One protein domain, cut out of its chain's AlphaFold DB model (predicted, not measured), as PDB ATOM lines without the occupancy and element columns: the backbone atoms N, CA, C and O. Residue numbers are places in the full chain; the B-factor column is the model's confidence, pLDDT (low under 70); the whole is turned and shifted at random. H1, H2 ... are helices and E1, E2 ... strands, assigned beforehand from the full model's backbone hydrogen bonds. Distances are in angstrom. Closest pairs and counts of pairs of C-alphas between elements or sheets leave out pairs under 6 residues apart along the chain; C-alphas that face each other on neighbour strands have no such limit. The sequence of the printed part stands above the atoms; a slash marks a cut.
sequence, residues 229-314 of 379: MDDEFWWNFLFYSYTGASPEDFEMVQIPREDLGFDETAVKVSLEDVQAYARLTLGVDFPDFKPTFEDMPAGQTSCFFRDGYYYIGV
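AT A GLANCE: This is residues 229 to 314 of the 379 residues of an uncharacterized protein of Lachnospiraceae bacterium (UniProt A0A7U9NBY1). A strongly twisted, curled sheet of four strands has helix H1 crossing over E4 and E3, while helix H2 follows E2 directly at one end of the domain. The long hairpin of E1 and E2 runs on past E4 to its turn at the opposite end, and a link of 20 residues, 283 to 302, leads from the end of H2 back to E3 at one edge of the sheet. The printed part has 86 residues, with two named helices and four named strands in the order H1, E1, E2, H2, E3, E4. The sheet's order is E1, E2, E4, E3, with neighbours antiparallel throughout, and the class is mixed, helices and strands. The whole is compact, with a radius of gyration of the C-alphas of 12.6 A and spans of 40 by 30 by 21 A.

IN THESE COORDINATES: The printed part begins at Met 229, and H1 covers residues 231 to 242, 17.1 A from first to last C-alpha, starting at C-alpha 231 at (5.186, 4.420, 35.577). E1 is residues 251 to 257, 18.6 A long. E2 is residues 262 to 270, 24.6 A long, and is the longest strand by residues; it ends at C-alpha 270 at (-2.211, -11.038, 27.530). H2 is residues 271 to 282 and measures 16.0 A. E3 is residues 303 to 306, 10.3 A long. E4 is residues 309 to 313, 13.0 A long, ending at C-alpha 313 at (4.783, -13.139, 40.157).

HOW THE PARTS SIT: From edge to edge of the sheet the strands' lines turn by 77 degrees, and the way across it turns by 85 degrees. E1 and E3 are its edge strands, and they are apart. E1 and E2 form a hairpin, antiparallel at 139 degrees between their directions; N 253 and O 266 are within hydrogen-bond range at 2.8 A, as are N 264 and O 255 at 2.8 A. E2 and E4 are antiparallel at 140 degrees, with N 267 and O 312 within range at 2.7 A. E3 and E4 form the second hairpin, antiparallel at 154 degrees, with N 311 and O 304 within range at 2.8 A. H1 is on the sheet at a height over the sheet of 9.7 A and lies over E4 and E3. It runs across the strands, at 84 degrees to E3 on the local plane. The closest C-alphas of H1 and E4 are those of Phe 239 and Ile 312, 6.2 A apart. H2 is also on the sheet; its closest C-alphas with E4 are those of Leu 271 and Tyr 309, 5.6 A apart. The helices and the sheet make two layers, with H1 and H2 on one face of the sheet. H1 and H2 are close but not clearly touching and about perpendicular at 78 degrees; their closest C-alphas, those of Leu 238 and Val 274, are 7.7 A apart. E2, H2 and E3 form a split strand-helix-strand unit, two strands running the same way with E4 between them in the sheet, and its crossover is right-handed. In H2 every O i to N i+4 pair is within hydrogen-bond range; in H1 it is 7 of 8.

THE WHOLE: The two C-alphas farthest apart are those of Gly 261 and Gly 283, at 40.0 A. The first and last printed C-alphas, of Met 229 and Val 314, are 23.3 A apart. The printed part has no cut. The link from H2 to E3 is long, that from H1 to E1 is short, and those from E1 to E2, E2 to H2 and E3 to E4 are tight. The C-alphas of the long link lie 7 to 20 A from the mean of all C-alphas. The mean pLDDT of the printed part is 95.0, and no printed residue is under 70.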
ATOM      1  N   MET A 229      -1.066   9.155  37.097       91.50
ATOM      2  CA  MET A 229      -0.838   7.771  36.662       91.50
ATOM      3  C   MET A 229       0.513   7.637  35.941       91.50
ATOM      4  O   MET A 229       0.571   7.528  34.713       91.50
ATOM      5  N   ASP A 230       1.605   7.696  36.698       94.88
ATOM      6  CA  ASP A 230       2.971   7.520  36.199       94.88
ATOM      7  C   ASP A 230       3.392   6.036  36.087       94.88
ATOM      8  O   ASP A 230       2.600   5.119  36.306       94.88
ATOM      9  N   ASP A 231       4.652   5.782  35.719       94.88
ATOM     10  CA  ASP A 231       5.186   4.420  35.577       94.88
ATOM     11  C   ASP A 231       5.080   3.602  36.878       94.88
ATOM     12  O   ASP A 231       4.890   2.386  36.829       94.88
ATOM     13  N   GLU A 232       5.176   4.248  38.046       95.12
ATOM     14  CA  GLU A 232       5.017   3.581  39.341       95.12
ATOM     15  C   GLU A 232       3.555   3.185  39.572       95.12
ATOM     16  O   GLU A 232       3.282   2.058  40.001       95.12
ATOM     17  N   PHE A 233       2.606   4.060  39.234       97.06
ATOM     18  CA  PHE A 233       1.185   3.720  39.242       97.06
ATOM     19  C   PHE A 233       0.894   2.517  38.339       97.06
ATOM     20  O   PHE A 233       0.287   1.551  38.800       97.06
ATOM     21  N   TRP A 234       1.347   2.531  37.082       96.69
ATOM     22  CA  TRP A 234       1.056   1.450  36.130       96.69
ATOM     23  C   TRP A 234       1.734   0.135  36.498       96.69
ATOM     24  O   TRP A 234       1.133  -0.929  36.323       96.69
ATOM     25  N   TRP A 235       2.940   0.191  37.071       95.75
ATOM     26  CA  TRP A 235       3.587  -0.990  37.634       95.75
ATOM     27  C   TRP A 235       2.751  -1.595  38.765       95.75
ATOM     28  O   TRP A 235       2.485  -2.796  38.754       95.75
ATOM     29  N   ASN A 236       2.295  -0.767  39.711       96.00
ATOM     30  CA  ASN A 236       1.471  -1.219  40.830       96.00
ATOM     31  C   ASN A 236       0.099  -1.725  40.368       96.00
ATOM     32  O   ASN A 236      -0.352  -2.768  40.840       96.00
ATOM     33  N   PHE A 237      -0.546  -1.028  39.428       96.75
ATOM     34  CA  PHE A 237      -1.812  -1.437  38.822       96.75
ATOM     35  C   PHE A 237      -1.683  -2.827  38.203       96.75
ATOM     36  O   PHE A 237      -2.466  -3.718  38.525       96.75
ATOM     37  N   LEU A 238      -0.658  -3.047  37.374       96.38
ATOM     38  CA  LEU A 238      -0.399  -4.348  36.764       96.38
ATOM     39  C   LEU A 238      -0.114  -5.410  37.835       96.38
ATOM     40  O   LEU A 238      -0.734  -6.469  37.840       96.38
ATOM     41  N   PHE A 239       0.801  -5.132  38.759       96.31
ATOM     42  CA  PHE A 239       1.217  -6.109  39.757       96.31
ATOM     43  C   PHE A 239       0.054  -6.537  40.661       96.31
ATOM     44  O   PHE A 239      -0.281  -7.721  40.727       96.31
ATOM     45  N   TYR A 240      -0.617  -5.593  41.319       95.44
ATOM     46  CA  TYR A 240      -1.651  -5.918  42.299       95.44
ATOM     47  C   TYR A 240      -2.931  -6.488  41.683       95.44
ATOM     48  O   TYR A 240      -3.604  -7.282  42.341       95.44
ATOM     49  N   SER A 241      -3.249  -6.163  40.429       94.88
ATOM     50  CA  SER A 241      -4.441  -6.708  39.762       94.88
ATOM     51  C   SER A 241      -4.362  -8.218  39.534       94.88
ATOM     52  O   SER A 241      -5.389  -8.892  39.532       94.88
ATOM     53  N   TYR A 242      -3.151  -8.763  39.380       95.31
ATOM     54  CA  TYR A 242      -2.962 -10.165  38.996       95.31
ATOM     55  C   TYR A 242      -2.120 -10.980  39.980       95.31
ATOM     56  O   TYR A 242      -2.186 -12.203  39.946       95.31
ATOM     57  N   THR A 243      -1.370 -10.366  40.899       93.44
ATOM     58  CA  THR A 243      -0.489 -11.112  41.820       93.44
ATOM     59  C   THR A 243      -1.243 -12.088  42.737       93.44
ATOM     60  O   THR A 243      -0.691 -13.109  43.136       93.44
ATOM     61  N   GLY A 244      -2.525 -11.830  43.019       87.50
ATOM     62  CA  GLY A 244      -3.386 -12.722  43.803       87.50
ATOM     63  C   GLY A 244      -4.276 -13.643  42.965       87.50
ATOM     64  O   GLY A 244      -5.262 -14.156  43.496       87.50
ATOM     65  N   ALA A 245      -4.005 -13.785  41.666       87.19
ATOM     66  CA  ALA A 245      -4.849 -14.553  40.759       87.19
ATOM     67  C   ALA A 245      -4.852 -16.057  41.080       87.19
ATOM     68  O   ALA A 245      -3.850 -16.639  41.498       87.19
ATOM     69  N   SER A 246      -5.994 -16.698  40.835       83.06
ATOM     70  CA  SER A 246      -6.169 -18.140  41.009       83.06
ATOM     71  C   SER A 246      -5.693 -18.914  39.772       83.06
ATOM     72  O   SER A 246      -5.918 -18.463  38.646       83.06
ATOM     73  N   PRO A 247      -5.109 -20.120  39.933       86.69
ATOM     74  CA  PRO A 247      -4.795 -21.006  38.807       86.69
ATOM     75  C   PRO A 247      -6.036 -21.509  38.052       86.69
ATOM     76  O   PRO A 247      -5.896 -22.121  36.998       86.69
ATOM     77  N   GLU A 248      -7.238 -21.312  38.602       90.31
ATOM     78  CA  GLU A 248      -8.499 -21.623  37.916       90.31
ATOM     79  C   GLU A 248      -8.850 -20.576  36.848       90.31
ATOM     80  O   GLU A 248      -9.477 -20.922  35.847       90.31
ATOM     81  N   ASP A 249      -8.395 -19.335  37.036       88.81
ATOM     82  CA  ASP A 249      -8.749 -18.189  36.195       88.81
ATOM     83  C   ASP A 249      -7.630 -17.816  35.211       88.81
ATOM     84  O   ASP A 249      -7.900 -17.251  34.153       88.81
ATOM     85  N   PHE A 250      -6.372 -18.153  35.529       93.31
ATOM     86  CA  PHE A 250      -5.210 -17.747  34.734       93.31
ATOM     87  C   PHE A 250      -4.182 -18.859  34.502       93.31
ATOM     88  O   PHE A 250      -3.990 -19.767  35.314       93.31
ATOM     89  N   GLU A 251      -3.453 -18.739  33.386       96.94
ATOM     90  CA  GLU A 251      -2.297 -19.585  33.083       96.94
ATOM     91  C   GLU A 251      -1.142 -19.265  34.046       96.94
ATOM     92  O   GLU A 251      -0.596 -18.159  34.048       96.94
ATOM     93  N   MET A 252      -0.739 -20.266  34.831       96.25
ATOM     94  CA  MET A 252       0.416 -20.191  35.725       96.25
ATOM     95  C   MET A 252       1.664 -20.757  35.048       96.25
ATOM     96  O   MET A 252       1.649 -21.874  34.523       96.25
ATOM     97  N   VAL A 253       2.768 -20.021  35.117       97.44
ATOM     98  CA  VAL A 253       4.065 -20.402  34.546       97.44
ATOM     99  C   VAL A 253       5.173 -20.343  35.593       97.44
ATOM    100  O   VAL A 253       5.068 -19.636  36.590       97.44
ATOM    101  N   GLN A 254       6.246 -21.101  35.365       97.69
ATOM    102  CA  GLN A 254       7.441 -21.088  36.209       97.69
ATOM    103  C   GLN A 254       8.529 -20.251  35.535       97.69
ATOM    104  O   GLN A 254       8.909 -20.526  34.393       97.69
ATOM    105  N   ILE A 255       9.014 -19.232  36.236       96.25
ATOM    106  CA  ILE A 255      10.039 -18.296  35.783       96.25
ATOM    107  C   ILE A 255      11.341 -18.604  36.526       96.25
ATOM    108  O   ILE A 255      11.389 -18.459  37.746       96.25
ATOM    109  N   PRO A 256      12.420 -19.003  35.832       95.56
ATOM    110  CA  PRO A 256      13.707 -19.223  36.480       95.56
ATOM    111  C   PRO A 256      14.257 -17.930  37.090       95.56
ATOM    112  O   PRO A 256      14.456 -16.943  36.378       95.56
ATOM    113  N   ARG A 257      14.534 -17.938  38.399       95.00
ATOM    114  CA  ARG A 257      15.073 -16.786  39.136       95.00
ATOM    115  C   ARG A 257      16.398 -17.144  39.800       95.00
ATOM    116  O   ARG A 257      16.444 -17.593  40.944       95.00
ATOM    117  N   GLU A 258      17.503 -16.943  39.076       92.81
ATOM    118  CA  GLU A 258      18.856 -17.206  39.598       92.81
ATOM    119  C   GLU A 258      19.172 -16.370  40.845       92.81
ATOM    120  O   GLU A 258      19.829 -16.856  41.765       92.81
ATOM    121  N   ASP A 259      18.673 -15.136  40.893       93.50
ATOM    122  CA  ASP A 259      18.833 -14.221  42.021       93.50
ATOM    123  C   ASP A 259      18.077 -14.687  43.277       93.50
ATOM    124  O   ASP A 259      18.537 -14.435  44.392       93.50
ATOM    125  N   LEU A 260      16.967 -15.412  43.104       93.06
ATOM    126  CA  LEU A 260      16.199 -16.024  44.195       93.06
ATOM    127  C   LEU A 260      16.662 -17.450  44.535       93.06
ATOM    128  O   LEU A 260      16.429 -17.937  45.643       93.06
ATOM    129  N   GLY A 261      17.324 -18.132  43.596       94.44
ATOM    130  CA  GLY A 261      17.766 -19.521  43.735       94.44
ATOM    131  C   GLY A 261      16.651 -20.565  43.590       94.44
ATOM    132  O   GLY A 261      16.858 -21.718  43.974       94.44
ATOM    133  N   PHE A 262      15.485 -20.185  43.062       94.00
ATOM    134  CA  PHE A 262      14.355 -21.076  42.768       94.00
ATOM    135  C   PHE A 262      13.554 -20.574  41.556       94.00
ATOM    136  O   PHE A 262      13.749 -19.447  41.114       94.00
ATOM    137  N   ASP A 263      12.659 -21.403  41.016       96.69
ATOM    138  CA  ASP A 263      11.741 -20.987  39.950       96.69
ATOM    139  C   ASP A 263      10.500 -20.329  40.574       96.69
ATOM    140  O   ASP A 263       9.790 -20.944  41.373       96.69
ATOM    141  N   GLU A 264      10.256 -19.066  40.243       96.31
ATOM    142  CA  GLU A 264       9.121 -18.289  40.736       96.31
ATOM    143  C   GLU A 264       7.859 -18.605  39.931       96.31
ATOM    144  O   GLU A 264       7.882 -18.655  38.703       96.31
ATOM    145  N   THR A 265       6.728 -18.779  40.615       96.69
ATOM    146  CA  THR A 265       5.434 -18.912  39.942       96.69
ATOM    147  C   THR A 265       4.905 -17.535  39.552       96.69
ATOM    148  O   THR A 265       4.782 -16.654  40.403       96.69
ATOM    149  N   ALA A 266       4.558 -17.373  38.278       97.19
ATOM    150  CA  ALA A 266       3.986 -16.153  37.733       97.19
ATOM    151  C   ALA A 266       2.710 -16.435  36.940       97.19
ATOM    152  O   ALA A 266       2.560 -17.477  36.300       97.19
ATOM    153  N   VAL A 267       1.813 -15.465  36.961       97.81
ATOM    154  CA  VAL A 267       0.614 -15.389  36.139       97.81
ATOM    155  C   VAL A 267       1.005 -14.852  34.772       97.81
ATOM    156  O   VAL A 267       1.746 -13.871  34.683       97.81
ATOM    157  N   LYS A 268       0.510 -15.479  33.709       98.00
ATOM    158  CA  LYS A 268       0.691 -15.011  32.336       98.00
ATOM    159  C   LYS A 268      -0.597 -14.362  31.837       98.00
ATOM    160  O   LYS A 268      -1.624 -15.028  31.731       98.00
ATOM    161  N   VAL A 269      -0.524 -13.075  31.507       98.12
ATOM    162  CA  VAL A 269      -1.677 -12.243  31.126       98.12
ATOM    163  C   VAL A 269      -1.423 -11.619  29.760       98.12
ATOM    164  O   VAL A 269      -0.320 -11.141  29.502       98.12
ATOM    165  N   SER A 270      -2.398 -11.642  28.853       97.94
ATOM    166  CA  SER A 270      -2.211 -11.038  27.530       97.94
ATOM    167  C   SER A 270      -2.266  -9.508  27.594       97.94
ATOM    168  O   SER A 270      -2.906  -8.932  28.472       97.94
ATOM    169  N   LEU A 271      -1.615  -8.831  26.642       97.75
ATOM    170  CA  LEU A 271      -1.760  -7.377  26.490       97.75
ATOM    171  C   LEU A 271      -3.227  -6.962  26.287       97.75
ATOM    172  O   LEU A 271      -3.637  -5.926  26.797       97.75
ATOM    173  N   GLU A 272      -4.005  -7.767  25.562       97.62
ATOM    174  CA  GLU A 272      -5.428  -7.515  25.312       97.62
ATOM    175  C   GLU A 272      -6.243  -7.527  26.611       97.62
ATOM    176  O   GLU A 272      -7.030  -6.610  26.841       97.62
ATOM    177  N   ASP A 273      -5.995  -8.497  27.495       97.31
ATOM    178  CA  ASP A 273      -6.682  -8.584  28.789       97.31
ATOM    179  C   ASP A 273      -6.324  -7.403  29.698       97.31
ATOM    180  O   ASP A 273      -7.204  -6.825  30.336       97.31
ATOM    181  N   VAL A 274      -5.047  -6.998  29.728       98.00
ATOM    182  CA  VAL A 274      -4.610  -5.814  30.487       98.00
ATOM    183  C   VAL A 274      -5.247  -4.540  29.926       98.00
ATOM    184  O   VAL A 274      -5.720  -3.700  30.694       98.00
ATOM    185  N   GLN A 275      -5.327  -4.410  28.599       97.62
ATOM    186  CA  GLN A 275      -5.990  -3.284  27.940       97.62
ATOM    187  C   GLN A 275      -7.476  -3.216  28.312       97.62
ATOM    188  O   GLN A 275      -7.986  -2.151  28.664       97.62
ATOM    189  N   ALA A 276      -8.173  -4.353  28.240       94.62
ATOM    190  CA  ALA A 276      -9.582  -4.449  28.595       94.62
ATOM    191  C   ALA A 276      -9.806  -4.107  30.073       94.62
ATOM    192  O   ALA A 276     -10.742  -3.379  30.404       94.62
ATOM    193  N   TYR A 277      -8.918  -4.570  30.955       96.88
ATOM    194  CA  TYR A 277      -9.012  -4.313  32.386       96.88
ATOM    195  C   TYR A 277      -8.754  -2.846  32.759       96.88
ATOM    196  O   TYR A 277      -9.468  -2.291  33.598       96.88
ATOM    197  N   ALA A 278      -7.797  -2.181  32.099       97.06
ATOM    198  CA  ALA A 278      -7.558  -0.746  32.265       97.06
ATOM    199  C   ALA A 278      -8.775   0.088  31.830       97.06
ATOM    200  O   ALA A 278      -9.218   0.961  32.576       97.06
ATOM    201  N   ARG A 279      -9.389  -0.245  30.687       93.31
ATOM    202  CA  ARG A 279     -10.620   0.412  30.211       93.31
ATOM    203  C   ARG A 279     -11.799   0.182  31.151       93.31
ATOM    204  O   ARG A 279     -12.518   1.124  31.468       93.31
ATOM    205  N   LEU A 280     -11.974  -1.051  31.630       93.81
ATOM    206  CA  LEU A 280     -13.030  -1.401  32.582       93.81
ATOM    207  C   LEU A 280     -12.889  -0.635  33.905       93.81
ATOM    208  O   LEU A 280     -13.888  -0.199  34.472       93.81
ATOM    209  N   THR A 281     -11.661  -0.488  34.403       96.31
ATOM    210  CA  THR A 281     -11.401   0.071  35.738       96.31
ATOM    211  C   THR A 281     -11.299   1.592  35.720       96.31
ATOM    212  O   THR A 281     -11.901   2.262  36.555       96.31
ATOM    213  N   LEU A 282     -10.535   2.142  34.777       95.00
ATOM    214  CA  LEU A 282     -10.102   3.544  34.760       95.00
ATOM    215  C   LEU A 282     -10.657   4.326  33.560       95.00
ATOM    216  O   LEU A 282     -10.482   5.537  33.494       95.00
ATOM    217  N   GLY A 283     -11.310   3.660  32.602       92.38
ATOM    218  CA  GLY A 283     -11.843   4.314  31.402       92.38
ATOM    219  C   GLY A 283     -10.778   4.780  30.413       92.38
ATOM    220  O   GLY A 283     -11.085   5.549  29.509       92.38
ATOM    221  N   VAL A 284      -9.532   4.335  30.579       89.50
ATOM    222  CA  VAL A 284      -8.399   4.738  29.742       89.50
ATOM    223  C   VAL A 284      -7.712   3.534  29.125       89.50
ATOM    224  O   VAL A 284      -7.812   2.404  29.610       89.50
ATOM    225  N   ASP A 285      -6.984   3.795  28.047       94.94
ATOM    226  CA  ASP A 285      -6.081   2.819  27.470       94.94
ATOM    227  C   ASP A 285      -4.890   2.553  28.396       94.94
ATOM    228  O   ASP A 285      -4.296   3.482  28.944       94.94
ATOM    229  N   PHE A 286      -4.509   1.279  28.530       96.25
ATOM    230  CA  PHE A 286      -3.243   0.929  29.162       96.25
ATOM    231  C   PHE A 286      -2.092   1.535  28.336       96.25
ATOM    232  O   PHE A 286      -2.104   1.416  27.103       96.25
ATOM    233  N   PRO A 287      -1.116   2.212  28.967       95.56
ATOM    234  CA  PRO A 287      -0.029   2.863  28.244       95.56
ATOM    235  C   PRO A 287       0.920   1.840  27.610       95.56
ATOM    236  O   PRO A 287       0.872   0.645  27.901       95.56
ATOM    237  N   ASP A 288       1.859   2.308  26.783       95.62
ATOM    238  CA  ASP A 288       2.958   1.476  26.270       95.62
ATOM    239  C   ASP A 288       4.015   1.183  27.360       95.62
ATOM    240  O   ASP A 288       5.201   1.474  27.213       95.62
ATOM    241  N   PHE A 289       3.568   0.638  28.494       95.38
ATOM    242  CA  PHE A 289       4.378   0.299  29.655       95.38
ATOM    243  C   PHE A 289       4.806  -1.169  29.589       95.38
ATOM    244  O   PHE A 289       4.017  -2.083  29.821       95.38
ATOM    245  N   LYS A 290       6.076  -1.408  29.249       96.31
ATOM    246  CA  LYS A 290       6.632  -2.750  29.009       96.31
ATOM    247  C   LYS A 290       7.885  -2.977  29.858       96.31
ATOM    248  O   LYS A 290       8.994  -2.860  29.332       96.31
ATOM    249  N   PRO A 291       7.734  -3.286  31.159       95.56
ATOM    250  CA  PRO A 291       8.875  -3.567  32.023       95.56
ATOM    251  C   PRO A 291       9.651  -4.778  31.495       95.56
ATOM    252  O   PRO A 291       9.060  -5.730  30.981       95.56
ATOM    253  N   THR A 292      10.978  -4.745  31.596       95.69
ATOM    254  CA  THR A 292      11.836  -5.841  31.130       95.69
ATOM    255  C   THR A 292      12.262  -6.716  32.300       95.69
ATOM    256  O   THR A 292      12.297  -6.281  33.451       95.69
ATOM    257  N   PHE A 293      12.583  -7.975  32.011       94.50
ATOM    258  CA  PHE A 293      13.070  -8.888  33.041       94.50
ATOM    259  C   PHE A 293      14.472  -8.483  33.519       94.50
ATOM    260  O   PHE A 293      14.815  -8.652  34.684       94.50
ATOM    261  N   GLU A 294      15.285  -7.942  32.613       93.38
ATOM    262  CA  GLU A 294      16.681  -7.579  32.839       93.38
ATOM    263  C   GLU A 294      16.842  -6.329  33.716       93.38
ATOM    264  O   GLU A 294      17.830  -6.221  34.441       93.38
ATOM    265  N   ASP A 295      15.874  -5.410  33.668       90.81
ATOM    266  CA  ASP A 295      15.878  -4.182  34.469       90.81
ATOM    267  C   ASP A 295      15.323  -4.394  35.888       90.81
ATOM    268  O   ASP A 295      15.362  -3.476  36.707       90.81
ATOM    269  N   MET A 296      14.823  -5.594  36.200       92.81
ATOM    270  CA  MET A 296      14.225  -5.914  37.492       92.81
ATOM    271  C   MET A 296      15.286  -5.986  38.610       92.81
ATOM    272  O   MET A 296      16.223  -6.789  38.527       92.81
ATOM    273  N   PRO A 297      15.153  -5.196  39.696       92.75
ATOM    274  CA  PRO A 297      15.949  -5.360  40.904       92.75
ATOM    275  C   PRO A 297      16.014  -6.805  41.418       92.75
ATOM    276  O   PRO A 297      15.003  -7.500  41.526       92.75
ATOM    277  N   ALA A 298      17.211  -7.229  41.829       92.69
ATOM    278  CA  ALA A 298      17.406  -8.530  42.462       92.69
ATOM    279  C   ALA A 298      16.499  -8.674  43.696       92.69
ATOM    280  O   ALA A 298      16.481  -7.802  44.570       92.69
ATOM    281  N   GLY A 299      15.770  -9.784  43.778       90.88
ATOM    282  CA  GLY A 299      14.817 -10.043  44.855       90.88
ATOM    283  C   GLY A 299      13.403  -9.493  44.640       90.88
ATOM    284  O   GLY A 299      12.521  -9.847  45.418       90.88
ATOM    285  N   GLN A 300      13.157  -8.659  43.622       92.12
ATOM    286  CA  GLN A 300      11.805  -8.171  43.322       92.12
ATOM    287  C   GLN A 300      10.951  -9.284  42.707       92.12
ATOM    288  O   GLN A 300      11.452 -10.092  41.928       92.12
ATOM    289  N   THR A 301       9.663  -9.328  43.042       92.50
ATOM    290  CA  THR A 301       8.680 -10.227  42.419       92.50
ATOM    291  C   THR A 301       8.563  -9.949  40.918       92.50
ATOM    292  O   THR A 301       8.604  -8.788  40.504       92.50
ATOM    293  N   SER A 302       8.419 -10.997  40.100       95.38
ATOM    294  CA  SER A 302       8.357 -10.850  38.639       95.38
ATOM    295  C   SER A 302       7.262  -9.876  38.197       95.38
ATOM    296  O   SER A 302       6.114  -9.988  38.616       95.38
ATOM    297  N   CYS A 303       7.608  -8.941  37.316       96.75
ATOM    298  CA  CYS A 303       6.659  -8.089  36.606       96.75
ATOM    299  C   CYS A 303       7.327  -7.606  35.315       96.75
ATOM    300  O   CYS A 303       8.085  -6.637  35.328       96.75
ATOM    301  N   PHE A 304       7.133  -8.334  34.214       97.56
ATOM    302  CA  PHE A 304       7.798  -8.040  32.941       97.56
ATOM    303  C   PHE A 304       6.937  -8.409  31.732       97.56
ATOM    304  O   PHE A 304       6.041  -9.247  31.826       97.56
ATOM    305  N   PHE A 305       7.238  -7.810  30.581       98.25
ATOM    306  CA  PHE A 305       6.558  -8.040  29.311       98.25
ATOM    307  C   PHE A 305       7.440  -8.822  28.330       98.25
ATOM    308  O   PHE A 305       8.609  -8.490  28.116       98.25
ATOM    309  N   ARG A 306       6.880  -9.855  27.691       97.62
ATOM    310  CA  ARG A 306       7.554 -10.632  26.643       97.62
ATOM    311  C   ARG A 306       6.533 -11.300  25.724       97.62
ATOM    312  O   ARG A 306       5.526 -11.823  26.183       97.62
ATOM    313  N   ASP A 307       6.805 -11.285  24.420       96.25
ATOM    314  CA  ASP A 307       6.026 -12.004  23.399       96.25
ATOM    315  C   ASP A 307       4.506 -11.725  23.414       96.25
ATOM    316  O   ASP A 307       3.708 -12.598  23.079       96.25
ATOM    317  N   GLY A 308       4.094 -10.506  23.782       97.50
ATOM    318  CA  GLY A 308       2.675 -10.120  23.843       97.50
ATOM    319  C   GLY A 308       1.995 -10.361  25.195       97.50
ATOM    320  O   GLY A 308       0.797 -10.104  25.312       97.50
ATOM    321  N   TYR A 309       2.741 -10.821  26.203       98.50
ATOM    322  CA  TYR A 309       2.221 -11.167  27.523       98.50
ATOM    323  C   TYR A 309       2.984 -10.467  28.645       98.50
ATOM    324  O   TYR A 309       4.197 -10.266  28.560       98.50
ATOM    325  N   TYR A 310       2.268 -10.163  29.722       98.44
ATOM    326  CA  TYR A 310       2.823  -9.813  31.021       98.44
ATOM    327  C   TYR A 310       2.973 -11.062  31.885       98.44
ATOM    328  O   TYR A 310       2.117 -11.949  31.876       98.44
ATOM    329  N   TYR A 311       4.063 -11.106  32.641       98.12
ATOM    330  CA  TYR A 311       4.401 -12.166  33.580       98.12
ATOM    331  C   TYR A 311       4.518 -11.561  34.971       98.12
ATOM    332  O   TYR A 311       5.414 -10.752  35.222       98.12
ATOM    333  N   ILE A 312       3.590 -11.931  35.850       97.88
ATOM    334  CA  ILE A 312       3.366 -11.264  37.135       97.88
ATOM    335  C   ILE A 312       3.497 -12.308  38.239       97.88
ATOM    336  O   ILE A 312       2.701 -13.240  38.307       97.88
ATOM    337  N   GLY A 313       4.526 -12.197  39.074       96.06
ATOM    338  CA  GLY A 313       4.783 -13.139  40.157       96.06
ATOM    339  C   GLY A 313       3.649 -13.128  41.184       96.06
ATOM    340  O   GLY A 313       3.037 -12.091  41.460       96.06
ATOM    341  N   VAL A 314       3.353 -14.303  41.731       93.75
ATOM    342  CA  VAL A 314       2.269 -14.491  42.703       93.75
ATOM    343  C   VAL A 314       2.696 -14.008  44.092       93.75
ATOM    344  O   VAL A 314       3.795 -14.320  44.551       93.75
TER     345      VAL A 314